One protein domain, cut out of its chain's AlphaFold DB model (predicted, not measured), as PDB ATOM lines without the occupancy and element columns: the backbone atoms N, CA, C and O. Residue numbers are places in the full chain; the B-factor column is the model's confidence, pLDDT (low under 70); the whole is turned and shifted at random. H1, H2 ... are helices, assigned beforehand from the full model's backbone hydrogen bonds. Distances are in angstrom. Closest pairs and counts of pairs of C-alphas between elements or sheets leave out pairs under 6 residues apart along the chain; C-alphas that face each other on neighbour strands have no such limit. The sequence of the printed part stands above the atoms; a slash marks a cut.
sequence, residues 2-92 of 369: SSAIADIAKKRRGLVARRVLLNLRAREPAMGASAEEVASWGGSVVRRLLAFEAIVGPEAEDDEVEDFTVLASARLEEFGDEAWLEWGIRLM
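This is residues 2 to 92 of the 369 residues of an uncharacterized protein of Bondarzewia mesenterica (UniProt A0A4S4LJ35). Two long helices, H1 and H2, lie side by side as a hairpin, with H3 folding back over the first half of H2 and short H4 packing on H2 and H3; residues 2 to 9 of H1 stick out beyond this body. The four helices make an up-and-down bundle, each running against the one before it. The printed part has 91 residues, the class is all helix with H1, H2, H3 and H4 in order and no named strand. It is only just compact, close to loose, with a radius of gyration of the C-alphas of 14.2 A, and spans 50 by 25 by 19 A.

Find C-alpha 2 at (186.026, 230.510, 133.772); from there H1, residues 2 to 23, runs 32.0 A. H2, residues 35 to 56, begins at C-alpha 35 (171.931, 259.480, 169.428) and runs 31.1 A. Look next for H3, residues 63 to 79, 24.8 A long, and H4, residues 82 to 91, ending at C-alpha 91 (169.606, 236.875, 161.811).

Start at the hairpin of H1 and H2: they touch at a shallow tilt of 15 degrees, opposite ways, the closest C-alphas being those of Ala 17 and Phe 52, 5.3 A apart. H2 touches H3 with residues 35 to 45 alone, closest at the C-alphas of Gly 42 and Leu 76, 6.5 A. H4 touches H2, closest at the C-alphas of Val 46 and Trp 84, 6.3 A. H1 and H4 are apart. Every O i to N i+4 pair is within hydrogen-bond range in H1 and H2, against 11 of 13 in H3 and 4 of 6 in H4.

The C-alphas of Ser 2 and Gly 32 are the two farthest apart, 51.5 A. The printed part has no cut, and the link from H1 to H2 is long. Residues 89 to 92 have pLDDT under 70.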
ATOM      1  N   SER A   2     186.879 229.399 133.284       76.56
ATOM      2  CA  SER A   2     186.026 230.510 133.772       76.56
ATOM      3  C   SER A   2     185.634 230.446 135.269       76.56
ATOM      4  O   SER A   2     185.663 231.461 135.956       76.56
ATOM      5  N   SER A   3     185.366 229.250 135.818       87.50
ATOM      6  CA  SER A   3     184.930 229.094 137.223       87.50
ATOM      7  C   SER A   3     185.980 229.539 138.246       87.50
ATOM      8  O   SER A   3     185.662 230.274 139.171       87.50
ATOM      9  N   ALA A   4     187.248 229.157 138.056       91.19
ATOM     10  CA  ALA A   4     188.313 229.489 139.003       91.19
ATOM     11  C   ALA A   4     188.576 231.004 139.081       91.19
ATOM     12  O   ALA A   4     188.846 231.534 140.155       91.19
ATOM     13  N   ILE A   5     188.458 231.713 137.953       91.31
ATOM     14  CA  ILE A   5     188.620 233.171 137.901       91.31
ATOM     15  C   ILE A   5     187.471 233.858 138.653       91.31
ATOM     16  O   ILE A   5     187.713 234.773 139.441       91.31
ATOM     17  N   ALA A   6     186.234 233.383 138.471       89.81
ATOM     18  CA  ALA A   6     185.071 233.898 139.192       89.81
ATOM     19  C   ALA A   6     185.179 233.670 140.711       89.81
ATOM     20  O   ALA A   6     184.880 234.580 141.488       89.81
ATOM     21  N   ASP A   7     185.675 232.505 141.134       91.88
ATOM     22  CA  ASP A   7     185.883 232.189 142.550       91.88
ATOM     23  C   ASP A   7     186.957 233.079 143.184       91.88
ATOM     24  O   ASP A   7     186.763 233.598 144.286       91.88
ATOM     25  N   ILE A   8     188.069 233.319 142.482       93.69
ATOM     26  CA  ILE A   8     189.123 234.235 142.944       93.69
ATOM     27  C   ILE A   8     188.570 235.658 143.077       93.69
ATOM     28  O   ILE A   8     188.790 236.309 144.102       93.69
ATOM     29  N   ALA A   9     187.810 236.136 142.089       93.38
ATOM     30  CA  ALA A   9     187.187 237.457 142.138       93.38
ATOM     31  C   ALA A   9     186.156 237.574 143.275       93.38
ATOM     32  O   ALA A   9     186.073 238.610 143.939       93.38
ATOM     33  N   LYS A  10     185.378 236.517 143.543       91.69
ATOM     34  CA  LYS A  10     184.444 236.470 144.678       91.69
ATOM     35  C   LYS A  10     185.193 236.547 146.012       91.69
ATOM     36  O   LYS A  10     184.838 237.375 146.845       91.69
ATOM     37  N   LYS A  11     186.261 235.762 146.187       93.06
ATOM     38  CA  LYS A  11     187.095 235.783 147.404       93.06
ATOM     39  C   LYS A  11     187.736 237.148 147.646       93.06
ATOM     40  O   LYS A  11     187.689 237.645 148.766       93.06
ATOM     41  N   ARG A  12     188.275 237.784 146.599       95.19
ATOM     42  CA  ARG A  12     188.841 239.141 146.698       95.19
ATOM     43  C   ARG A  12     187.798 240.159 147.151       95.19
ATOM     44  O   ARG A  12     188.045 240.887 148.104       95.19
ATOM     45  N   ARG A  13     186.611 240.156 146.534       94.94
ATOM     46  CA  ARG A  13     185.505 241.037 146.946       94.94
ATOM     47  C   ARG A  13     185.054 240.770 148.381       94.94
ATOM     48  O   ARG A  13     184.785 241.723 149.099       94.94
ATOM     49  N   GLY A  14     185.015 239.505 148.803       93.12
ATOM     50  CA  GLY A  14     184.699 239.131 150.184       93.12
ATOM     51  C   GLY A  14     185.695 239.715 151.184       93.12
ATOM     52  O   GLY A  14     185.286 240.345 152.152       93.12
ATOM     53  N   LEU A  15     186.997 239.602 150.906       95.19
ATOM     54  CA  LEU A  15     188.052 240.183 151.747       95.19
ATOM     55  C   LEU A  15     187.976 241.713 151.821       95.19
ATOM     56  O   LEU A  15     188.166 242.285 152.894       95.19
ATOM     57  N   VAL A  16     187.684 242.380 150.701       96.06
ATOM     58  CA  VAL A  16     187.496 243.839 150.676       96.06
ATOM     59  C   VAL A  16     186.267 244.231 151.495       96.06
ATOM     60  O   VAL A  16     186.366 245.101 152.356       96.06
ATOM     61  N   ALA A  17     185.132 243.556 151.296       93.94
ATOM     62  CA  ALA A  17     183.910 243.811 152.056       93.94
ATOM     63  C   ALA A  17     184.119 243.605 153.563       93.94
ATOM     64  O   ALA A  17     183.710 244.455 154.352       93.94
ATOM     65  N   ARG A  18     184.826 242.533 153.948       95.06
ATOM     66  CA  ARG A  18     185.229 242.256 155.332       95.06
ATOM     67  C   ARG A  18     186.043 243.407 155.913       95.06
ATOM     68  O   ARG A  18     185.696 243.940 156.959       95.06
ATOM     69  N   ARG A  19     187.099 243.840 155.216       96.38
ATOM     70  CA  ARG A  19     187.961 244.942 155.673       96.38
ATOM     71  C   ARG A  19     187.177 246.241 155.846       96.38
ATOM     72  O   ARG A  19     187.318 246.902 156.867       96.38
ATOM     73  N   VAL A  20     186.338 246.594 154.874       94.88
ATOM     74  CA  VAL A  20     185.506 247.807 154.934       94.88
ATOM     75  C   VAL A  20     184.532 247.753 156.111       94.88
ATOM     76  O   VAL A  20     184.346 248.759 156.792       94.88
ATOM     77  N   LEU A  21     183.927 246.590 156.365       94.31
ATOM     78  CA  LEU A  21     183.042 246.387 157.505       94.31
ATOM     79  C   LEU A  21     183.796 246.555 158.831       94.31
ATOM     80  O   LEU A  21     183.376 247.342 159.673       94.31
ATOM     81  N   LEU A  22     184.938 245.886 158.990       93.88
ATOM     82  CA  LEU A  22     185.728 245.940 160.223       93.88
ATOM     83  C   LEU A  22     186.364 247.316 160.463       93.88
ATOM     84  O   LEU A  22     186.536 247.717 161.611       93.88
ATOM     85  N   ASN A  23     186.627 248.097 159.413       96.12
ATOM     86  CA  ASN A  23     187.061 249.490 159.551       96.12
ATOM     87  C   ASN A  23     186.010 250.374 160.250       96.12
ATOM     88  O   ASN A  23     186.376 251.385 160.850       96.12
ATOM     89  N   LEU A  24     184.721 250.004 160.232       94.31
ATOM     90  CA  LEU A  24     183.691 250.724 160.991       94.31
ATOM     91  C   LEU A  24     183.866 250.580 162.503       94.31
ATOM     92  O   LEU A  24     183.424 251.464 163.233       94.31
ATOM     93  N   ARG A  25     184.552 249.531 162.973       92.75
ATOM     94  CA  ARG A  25     184.898 249.360 164.389       92.75
ATOM     95  C   ARG A  25     185.805 250.479 164.890       92.75
ATOM     96  O   ARG A  25     185.604 250.995 165.978       92.75
ATOM     97  N   ALA A  26     186.766 250.910 164.075       92.56
ATOM     98  CA  ALA A  26     187.636 252.036 164.418       92.56
ATOM     99  C   ALA A  26     186.894 253.388 164.417       92.56
ATOM    100  O   ALA A  26     187.398 254.367 164.957       92.56
ATOM    101  N   ARG A  27     185.708 253.440 163.799       92.94
ATOM    102  CA  ARG A  27     184.828 254.614 163.745       92.94
ATOM    103  C   ARG A  27     183.643 254.490 164.707       92.94
ATOM    104  O   ARG A  27     182.650 255.190 164.526       92.94
ATOM    105  N   GLU A  28     183.716 253.579 165.678       92.88
ATOM    106  CA  GLU A  28     182.685 253.438 166.700       92.88
ATOM    107  C   GLU A  28     182.539 254.757 167.487       92.88
ATOM    108  O   GLU A  28     183.542 255.312 167.948       92.88
ATOM    109  N   PRO A  29     181.312 255.285 167.645       93.38
ATOM    110  CA  PRO A  29     181.079 256.504 168.403       93.38
ATOM    111  C   PRO A  29     181.500 256.350 169.866       93.38
ATOM    112  O   PRO A  29     181.137 255.382 170.542       93.38
ATOM    113  N   ALA A  30     182.226 257.347 170.376       92.38
ATOM    114  CA  ALA A  30     182.718 257.352 171.745       92.38
ATOM    115  C   ALA A  30     181.587 257.236 172.785       92.38
ATOM    116  O   ALA A  30     180.414 257.538 172.539       92.38
ATOM    117  N   MET A  31     181.952 256.827 173.999       87.94
ATOM    118  CA  MET A  31     181.073 256.935 175.164       87.94
ATOM    119  C   MET A  31     180.614 258.393 175.328       87.94
ATOM    120  O   MET A  31     181.443 259.289 175.447       87.94
ATOM    121  N   GLY A  32     179.298 258.625 175.315       89.75
ATOM    122  CA  GLY A  32     178.705 259.969 175.351       89.75
ATOM    123  C   GLY A  32     178.406 260.602 173.985       89.75
ATOM    124  O   GLY A  32     177.940 261.738 173.962       89.75
ATOM    125  N   ALA A  33     178.637 259.894 172.873       91.75
ATOM    126  CA  ALA A  33     178.189 260.334 171.551       91.75
ATOM    127  C   ALA A  33     176.670 260.569 171.511       91.75
ATOM    128  O   ALA A  33     175.896 259.955 172.256       91.75
ATOM    129  N   SER A  34     176.248 261.461 170.621       93.44
ATOM    130  CA  SER A  34     174.832 261.762 170.425       93.44
ATOM    131  C   SER A  34     174.086 260.573 169.809       93.44
ATOM    132  O   SER A  34     174.656 259.751 169.091       93.44
ATOM    133  N   ALA A  35     172.773 260.507 170.041       89.00
ATOM    134  CA  ALA A  35     171.931 259.480 169.428       89.00
ATOM    135  C   ALA A  35     171.971 259.529 167.888       89.00
ATOM    136  O   ALA A  35     171.896 258.489 167.243       89.00
ATOM    137  N   GLU A  36     172.131 260.719 167.300       91.94
ATOM    138  CA  GLU A  36     172.238 260.900 165.848       91.94
ATOM    139  C   GLU A  36     173.544 260.325 165.285       91.94
ATOM    140  O   GLU A  36     173.527 259.648 164.256       91.94
ATOM    141  N   GLU A  37     174.670 260.534 165.973       93.31
ATOM    142  CA  GLU A  37     175.959 259.940 165.596       93.31
ATOM    143  C   GLU A  37     175.912 258.414 165.686       93.31
ATOM    144  O   GLU A  37     176.356 257.727 164.762       93.31
ATOM    145  N   VAL A  38     175.325 257.881 166.763       91.75
ATOM    146  CA  VAL A  38     175.163 256.433 166.942       91.75
ATOM    147  C   VAL A  38     174.251 255.837 165.873       91.75
ATOM    148  O   VAL A  38     174.614 254.821 165.281       91.75
ATOM    149  N   ALA A  39     173.132 256.487 165.550       88.88
ATOM    150  CA  ALA A  39     172.230 256.040 164.488       88.88
ATOM    151  C   ALA A  39     172.885 256.103 163.094       88.88
ATOM    152  O   ALA A  39     172.741 255.192 162.276       88.88
ATOM    153  N   SER A  40     173.660 257.154 162.809       93.19
ATOM    154  CA  SER A  40     174.408 257.292 161.549       93.19
ATOM    155  C   SER A  40     175.455 256.183 161.378       93.19
ATOM    156  O   SER A  40     175.576 255.567 160.304       93.19
ATOM    157  N   TRP A  41     176.186 255.881 162.454       95.12
ATOM    158  CA  TRP A  41     177.112 254.757 162.493       95.12
ATOM    159  C   TRP A  41     176.375 253.422 162.329       95.12
ATOM    160  O   TRP A  41     176.728 252.649 161.437       95.12
ATOM    161  N   GLY A  42     175.292 253.193 163.079       93.31
ATOM    162  CA  GLY A  42     174.460 251.987 162.996       93.31
ATOM    163  C   GLY A  42     173.920 251.720 161.595       93.31
ATOM    164  O   GLY A  42     174.102 250.630 161.048       93.31
ATOM    165  N   GLY A  43     173.372 252.741 160.935       92.44
ATOM    166  CA  GLY A  43     172.928 252.638 159.544       92.44
ATOM    167  C   GLY A  43     174.064 252.303 158.566       92.44
ATOM    168  O   GLY A  43     173.851 251.649 157.541       92.44
ATOM    169  N   SER A  44     175.297 252.715 158.861       94.69
ATOM    170  CA  SER A  44     176.474 252.336 158.071       94.69
ATOM    171  C   SER A  44     176.886 250.887 158.323       94.69
ATOM    172  O   SER A  44     177.152 250.170 157.356       94.69
ATOM    173  N   VAL A  45     176.845 250.431 159.576       94.38
ATOM    174  CA  VAL A  45     177.094 249.033 159.954       94.38
ATOM    175  C   VAL A  45     176.110 248.096 159.247       94.38
ATOM    176  O   VAL A  45     176.546 247.202 158.520       94.38
ATOM    177  N   VAL A  46     174.800 248.355 159.338       92.94
ATOM    178  CA  VAL A  46     173.760 247.536 158.677       92.94
ATOM    179  C   VAL A  46     173.974 247.472 157.163       92.94
ATOM    180  O   VAL A  46     173.942 246.392 156.570       92.94
ATOM    181  N   ARG A  47     174.236 248.615 156.512       93.62
ATOM    182  CA  ARG A  47     174.479 248.653 155.059       93.62
ATOM    183  C   ARG A  47     175.697 247.828 154.650       93.62
ATOM    184  O   ARG A  47     175.651 247.162 153.615       93.62
ATOM    185  N   ARG A  48     176.784 247.864 155.429       94.88
ATOM    186  CA  ARG A  48     178.005 247.102 155.124       94.88
ATOM    187  C   ARG A  48     177.846 245.611 155.416       94.88
ATOM    188  O   ARG A  48     178.328 244.821 154.610       94.88
ATOM    189  N   LEU A  49     177.124 245.228 156.468       93.00
ATOM    190  CA  LEU A  49     176.782 243.827 156.744       93.00
ATOM    191  C   LEU A  49     175.959 243.217 155.607       93.00
ATOM    192  O   LEU A  49     176.331 242.179 155.071       93.00
ATOM    193  N   LEU A  50     174.920 243.917 155.141       91.69
ATOM    194  CA  LEU A  50     174.124 243.475 153.990       91.69
ATOM    195  C   LEU A  50     174.968 243.332 152.711       91.69
ATOM    196  O   LEU A  50     174.774 242.395 151.936       91.69
ATOM    197  N   ALA A  51     175.912 244.249 152.475       93.19
ATOM    198  CA  ALA A  51     176.823 244.160 151.334       93.19
ATOM    199  C   ALA A  51     177.795 242.973 151.458       93.19
ATOM    200  O   ALA A  51     178.054 242.285 150.469       93.19
ATOM    201  N   PHE A  52     178.307 242.717 152.663       94.06
ATOM    202  CA  PHE A  52     179.152 241.563 152.961       94.06
ATOM    203  C   PHE A  52     178.396 240.247 152.727       94.06
ATOM    204  O   PHE A  52     178.859 239.410 151.948       94.06
ATOM    205  N   GLU A  53     177.192 240.105 153.286       92.12
ATOM    206  CA  GLU A  53     176.317 238.941 153.088       92.12
ATOM    207  C   GLU A  53     175.991 238.703 151.608       92.12
ATOM    208  O   GLU A  53     176.008 237.564 151.144       92.12
ATOM    209  N   ALA A  54     175.735 239.762 150.833       93.06
ATOM    210  CA  ALA A  54     175.454 239.639 149.402       93.06
ATOM    211  C   ALA A  54     176.650 239.091 148.600       93.06
ATOM    212  O   ALA A  54     176.461 238.442 147.567       93.06
ATOM    213  N   ILE A  55     177.881 239.348 149.055       93.44
ATOM    214  CA  ILE A  55     179.109 238.910 148.382       93.44
ATOM    215  C   ILE A  55     179.520 237.512 148.841       93.44
ATOM    216  O   ILE A  55     179.833 236.661 148.001       93.44
ATOM    217  N   VAL A  56     179.562 237.272 150.152       91.94
ATOM    218  CA  VAL A  56     180.107 236.032 150.725       91.94
ATOM    219  C   VAL A  56     179.020 234.961 150.849       91.94
ATOM    220  O   VAL A  56     179.263 233.798 150.518       91.94
ATOM    221  N   GLY A  57     177.794 235.378 151.155       89.69
ATOM    222  CA  GLY A  57     176.631 234.535 151.412       89.69
ATOM    223  C   GLY A  57     176.187 234.629 152.877       89.69
ATOM    224  O   GLY A  57     177.008 234.919 153.741       89.69
ATOM    225  N   PRO A  58     174.906 234.354 153.179       82.56
ATOM    226  CA  PRO A  58     174.363 234.446 154.538       82.56
ATOM    227  C   PRO A  58     174.836 233.324 155.477       82.56
ATOM    228  O   PRO A  58     174.653 233.427 156.680       82.56
ATOM    229  N   GLU A  59     175.412 232.243 154.939       81.62
ATOM    230  CA  GLU A  59     175.967 231.125 155.725       81.62
ATOM    231  C   GLU A  59     177.495 231.204 155.852       81.62
ATOM    232  O   GLU A  59     178.157 230.209 156.132       81.62
ATOM    233  N   ALA A  60     178.078 232.369 155.571       84.38
ATOM    234  CA  ALA A  60     179.503 232.575 155.750       84.38
ATOM    235  C   ALA A  60     179.826 232.717 157.242       84.38
ATOM    236  O   ALA A  60     179.442 233.703 157.864       84.38
ATOM    237  N   GLU A  61     180.541 231.738 157.791       86.75
ATOM    238  CA  GLU A  61     181.121 231.815 159.131       86.75
ATOM    239  C   GLU A  61     182.394 232.677 159.067       86.75
ATOM    240  O   GLU A  61     183.342 232.353 158.345       86.75
ATOM    241  N   ASP A  62     182.386 233.813 159.767       92.62
ATOM    242  CA  ASP A  62     183.528 234.722 159.892       92.62
ATOM    243  C   ASP A  62     183.559 235.298 161.313       92.62
ATOM    244  O   ASP A  62     182.830 236.243 161.624       92.62
ATOM    245  N   ASP A  63     184.407 234.715 162.164       91.69
ATOM    246  CA  ASP A  63     184.486 235.013 163.600       91.69
ATOM    247  C   ASP A  63     184.709 236.510 163.888       91.69
ATOM    248  O   ASP A  63     184.131 237.066 164.815       91.69
ATOM    249  N   GLU A  64     185.503 237.209 163.064       91.94
ATOM    250  CA  GLU A  64     185.749 238.646 163.259       91.94
ATOM    251  C   GLU A  64     184.500 239.485 162.967       91.94
ATOM    252  O   GLU A  64     184.267 240.514 163.609       91.94
ATOM    253  N   VAL A  65     183.702 239.067 161.979       91.81
ATOM    254  CA  VAL A  65     182.433 239.723 161.641       91.81
ATOM    255  C   VAL A  65     181.379 239.417 162.701       91.81
ATOM    256  O   VAL A  65     180.605 240.311 163.053       91.81
ATOM    257  N   GLU A  66     181.367 238.200 163.244       90.31
ATOM    258  CA  GLU A  66     180.495 237.818 164.356       90.31
ATOM    259  C   GLU A  66     180.825 238.628 165.619       90.31
ATOM    260  O   GLU A  66     179.944 239.313 166.145       90.31
ATOM    261  N   ASP A  67     182.094 238.673 166.030       90.06
ATOM    262  CA  ASP A  67     182.567 239.484 167.159       90.06
ATOM    263  C   ASP A  67     182.190 240.961 166.994       90.06
ATOM    264  O   ASP A  67     181.705 241.615 167.924       90.06
ATOM    265  N   PHE A  68     182.383 241.506 165.789       92.69
ATOM    266  CA  PHE A  68     181.989 242.878 165.488       92.69
ATOM    267  C   PHE A  68     180.471 243.079 165.577       92.69
ATOM    268  O   PHE A  68     180.018 244.086 166.122       92.69
ATOM    269  N   THR A  69     179.680 242.124 165.090       90.94
ATOM    270  CA  THR A  69     178.212 242.165 165.150       90.94
ATOM    271  C   THR A  69     177.713 242.130 166.592       90.94
ATOM    272  O   THR A  69     176.784 242.865 166.937       90.94
ATOM    273  N   VAL A  70     178.336 241.330 167.459       89.62
ATOM    274  CA  VAL A  70     178.015 241.279 168.894       89.62
ATOM    275  C   VAL A  70     178.306 242.625 169.563       89.62
ATOM    276  O   VAL A  70     177.451 243.154 170.276       89.62
ATOM    277  N   LEU A  71     179.468 243.225 169.288       89.06
ATOM    278  CA  LEU A  71     179.827 244.546 169.817       89.06
ATOM    279  C   LEU A  71     178.874 245.642 169.322       89.06
ATOM    280  O   LEU A  71     178.339 246.410 170.125       89.06
ATOM    281  N   ALA A  72     178.599 245.674 168.017       90.31
ATOM    282  CA  ALA A  72     177.656 246.617 167.428       90.31
ATOM    283  C   ALA A  72     176.237 246.431 167.984       90.31
ATOM    284  O   ALA A  72     175.556 247.425 168.230       90.31
ATOM    285  N   SER A  73     175.820 245.189 168.267       88.56
ATOM    286  CA  SER A  73     174.532 244.898 168.912       88.56
ATOM    287  C   SER A  73     174.429 245.559 170.273       88.56
ATOM    288  O   SER A  73     173.470 246.283 170.527       88.56
ATOM    289  N   ALA A  74     175.425 245.341 171.135       87.62
ATOM    290  CA  ALA A  74     175.424 245.890 172.485       87.62
ATOM    291  C   ALA A  74     175.290 247.419 172.466       87.62
ATOM    292  O   ALA A  74     174.565 247.988 173.282       87.62
ATOM    293  N   ARG A  75     175.936 248.072 171.492       86.50
ATOM    294  CA  ARG A  75     175.885 249.525 171.338       86.50
ATOM    295  C   ARG A  75     174.567 250.016 170.745       86.50
ATOM    296  O   ARG A  75     173.977 250.947 171.274       86.50
ATOM    297  N   LEU A  76     174.083 249.417 169.660       88.25
ATOM    298  CA  LEU A  76     172.897 249.897 168.937       88.25
ATOM    299  C   LEU A  76     171.583 249.551 169.646       88.25
ATOM    300  O   LEU A  76     170.603 250.290 169.518       88.25
ATOM    301  N   GLU A  77     171.556 248.472 170.433       85.69
ATOM    302  CA  GLU A  77     170.405 248.134 171.272       85.69
ATOM    303  C   GLU A  77     170.153 249.179 172.366       85.69
ATOM    304  O   GLU A  77     168.991 249.471 172.654       85.69
ATOM    305  N   GLU A  78     171.208 249.780 172.928       82.56
ATOM    306  CA  GLU A  78     171.103 250.846 173.937       82.56
ATOM    307  C   GLU A  78     170.360 252.077 173.389       82.56
ATOM    308  O   GLU A  78     169.580 252.707 174.103       82.56
ATOM    309  N   PHE A  79     170.542 252.382 172.100       82.88
ATOM    310  CA  PHE A  79     169.959 253.554 171.439       82.88
ATOM    311  C   PHE A  79     168.646 253.256 170.701       82.88
ATOM    312  O   PHE A  79     167.996 254.175 170.206       82.88
ATOM    313  N   GLY A  80     168.225 251.988 170.651       80.50
ATOM    314  CA  GLY A  80     166.967 251.587 170.024       80.50
ATOM    315  C   GLY A  80     166.923 251.805 168.510       80.50
ATOM    316  O   GLY A  80     165.850 252.101 167.984       80.50
ATOM    317  N   ASP A  81     168.053 251.659 167.811       78.25
ATOM    318  CA  ASP A  81     168.142 251.880 166.361       78.25
ATOM    319  C   ASP A  81     167.240 250.905 165.580       78.25
ATOM    320  O   ASP A  81     167.496 249.701 165.516       78.25
ATOM    321  N   GLU A  82     166.154 251.406 164.985       78.50
ATOM    322  CA  GLU A  82     165.158 250.564 164.309       78.50
ATOM    323  C   GLU A  82     165.730 249.773 163.125       78.50
ATOM    324  O   GLU A  82     165.292 248.646 162.890       78.50
ATOM    325  N   ALA A  83     166.716 250.317 162.403       78.50
ATOM    326  CA  ALA A  83     167.317 249.642 161.255       78.50
ATOM    327  C   ALA A  83     168.189 248.464 161.703       78.50
ATOM    328  O   ALA A  83     168.125 247.384 161.103       78.50
ATOM    329  N   TRP A  84     168.950 248.644 162.787       85.81
ATOM    330  CA  TRP A  84     169.676 247.559 163.443       85.81
ATOM    331  C   TRP A  84     168.728 246.462 163.907       85.81
ATOM    332  O   TRP A  84     168.960 245.277 163.682       85.81
ATOM    333  N   LEU A  85     167.619 246.859 164.520       79.00
ATOM    334  CA  LEU A  85     166.637 245.933 165.059       79.00
ATOM    335  C   LEU A  85     165.909 245.160 163.956       79.00
ATOM    336  O   LEU A  85     165.704 243.956 164.097       79.00
ATOM    337  N   GLU A  86     165.547 245.811 162.848       82.38
ATOM    338  CA  GLU A  86     164.949 245.132 161.694       82.38
ATOM    339  C   GLU A  86     165.925 244.124 161.072       82.38
ATOM    340  O   GLU A  86     165.525 243.012 160.712       82.38
ATOM    341  N   TRP A  87     167.207 244.484 160.980       82.44
ATOM    342  CA  TRP A  87     168.249 243.579 160.508       82.44
ATOM    343  C   TRP A  87     168.471 242.410 161.481       82.44
ATOM    344  O   TRP A  87     168.420 241.252 161.066       82.44
ATOM    345  N   GLY A  88     168.590 242.684 162.782       74.94
ATOM    346  CA  GLY A  88     168.783 241.682 163.833       74.94
ATOM    347  C   GLY A  88     167.654 240.651 163.901       74.94
ATOM    348  O   GLY A  88     167.921 239.468 164.104       74.94
ATOM    349  N   ILE A  89     166.404 241.045 163.618       69.69
ATOM    350  CA  ILE A  89     165.264 240.112 163.502       69.69
ATOM    351  C   ILE A  89     165.491 239.057 162.406       69.69
ATOM    352  O   ILE A  89     165.019 237.924 162.538       69.69
ATOM    353  N   ARG A  90     166.206 239.399 161.328       67.06
ATOM    354  CA  ARG A  90     166.478 238.467 160.221       67.06
ATOM    355  C   ARG A  90     167.533 237.421 160.580       67.06
ATOM    356  O   ARG A  90     167.449 236.312 160.056       67.06
ATOM    357  N   LEU A  91     168.473 237.745 161.468       60.91
ATOM    358  CA  LEU A  91     169.606 236.875 161.811       60.91
ATOM    359  C   LEU A  91     169.444 236.133 163.129       60.91
ATOM    360  O   LEU A  91     169.847 234.977 163.243       60.91
ATOM    361  N   MET A  92     168.797 236.756 164.110       56.06
ATOM    362  CA  MET A  92     168.580 236.175 165.427       56.06
ATOM    363  C   MET A  92     167.086 236.201 165.783       56.06
ATOM    364  O   MET A  92     166.628 237.034 166.567       56.06
TER     365      MET A  92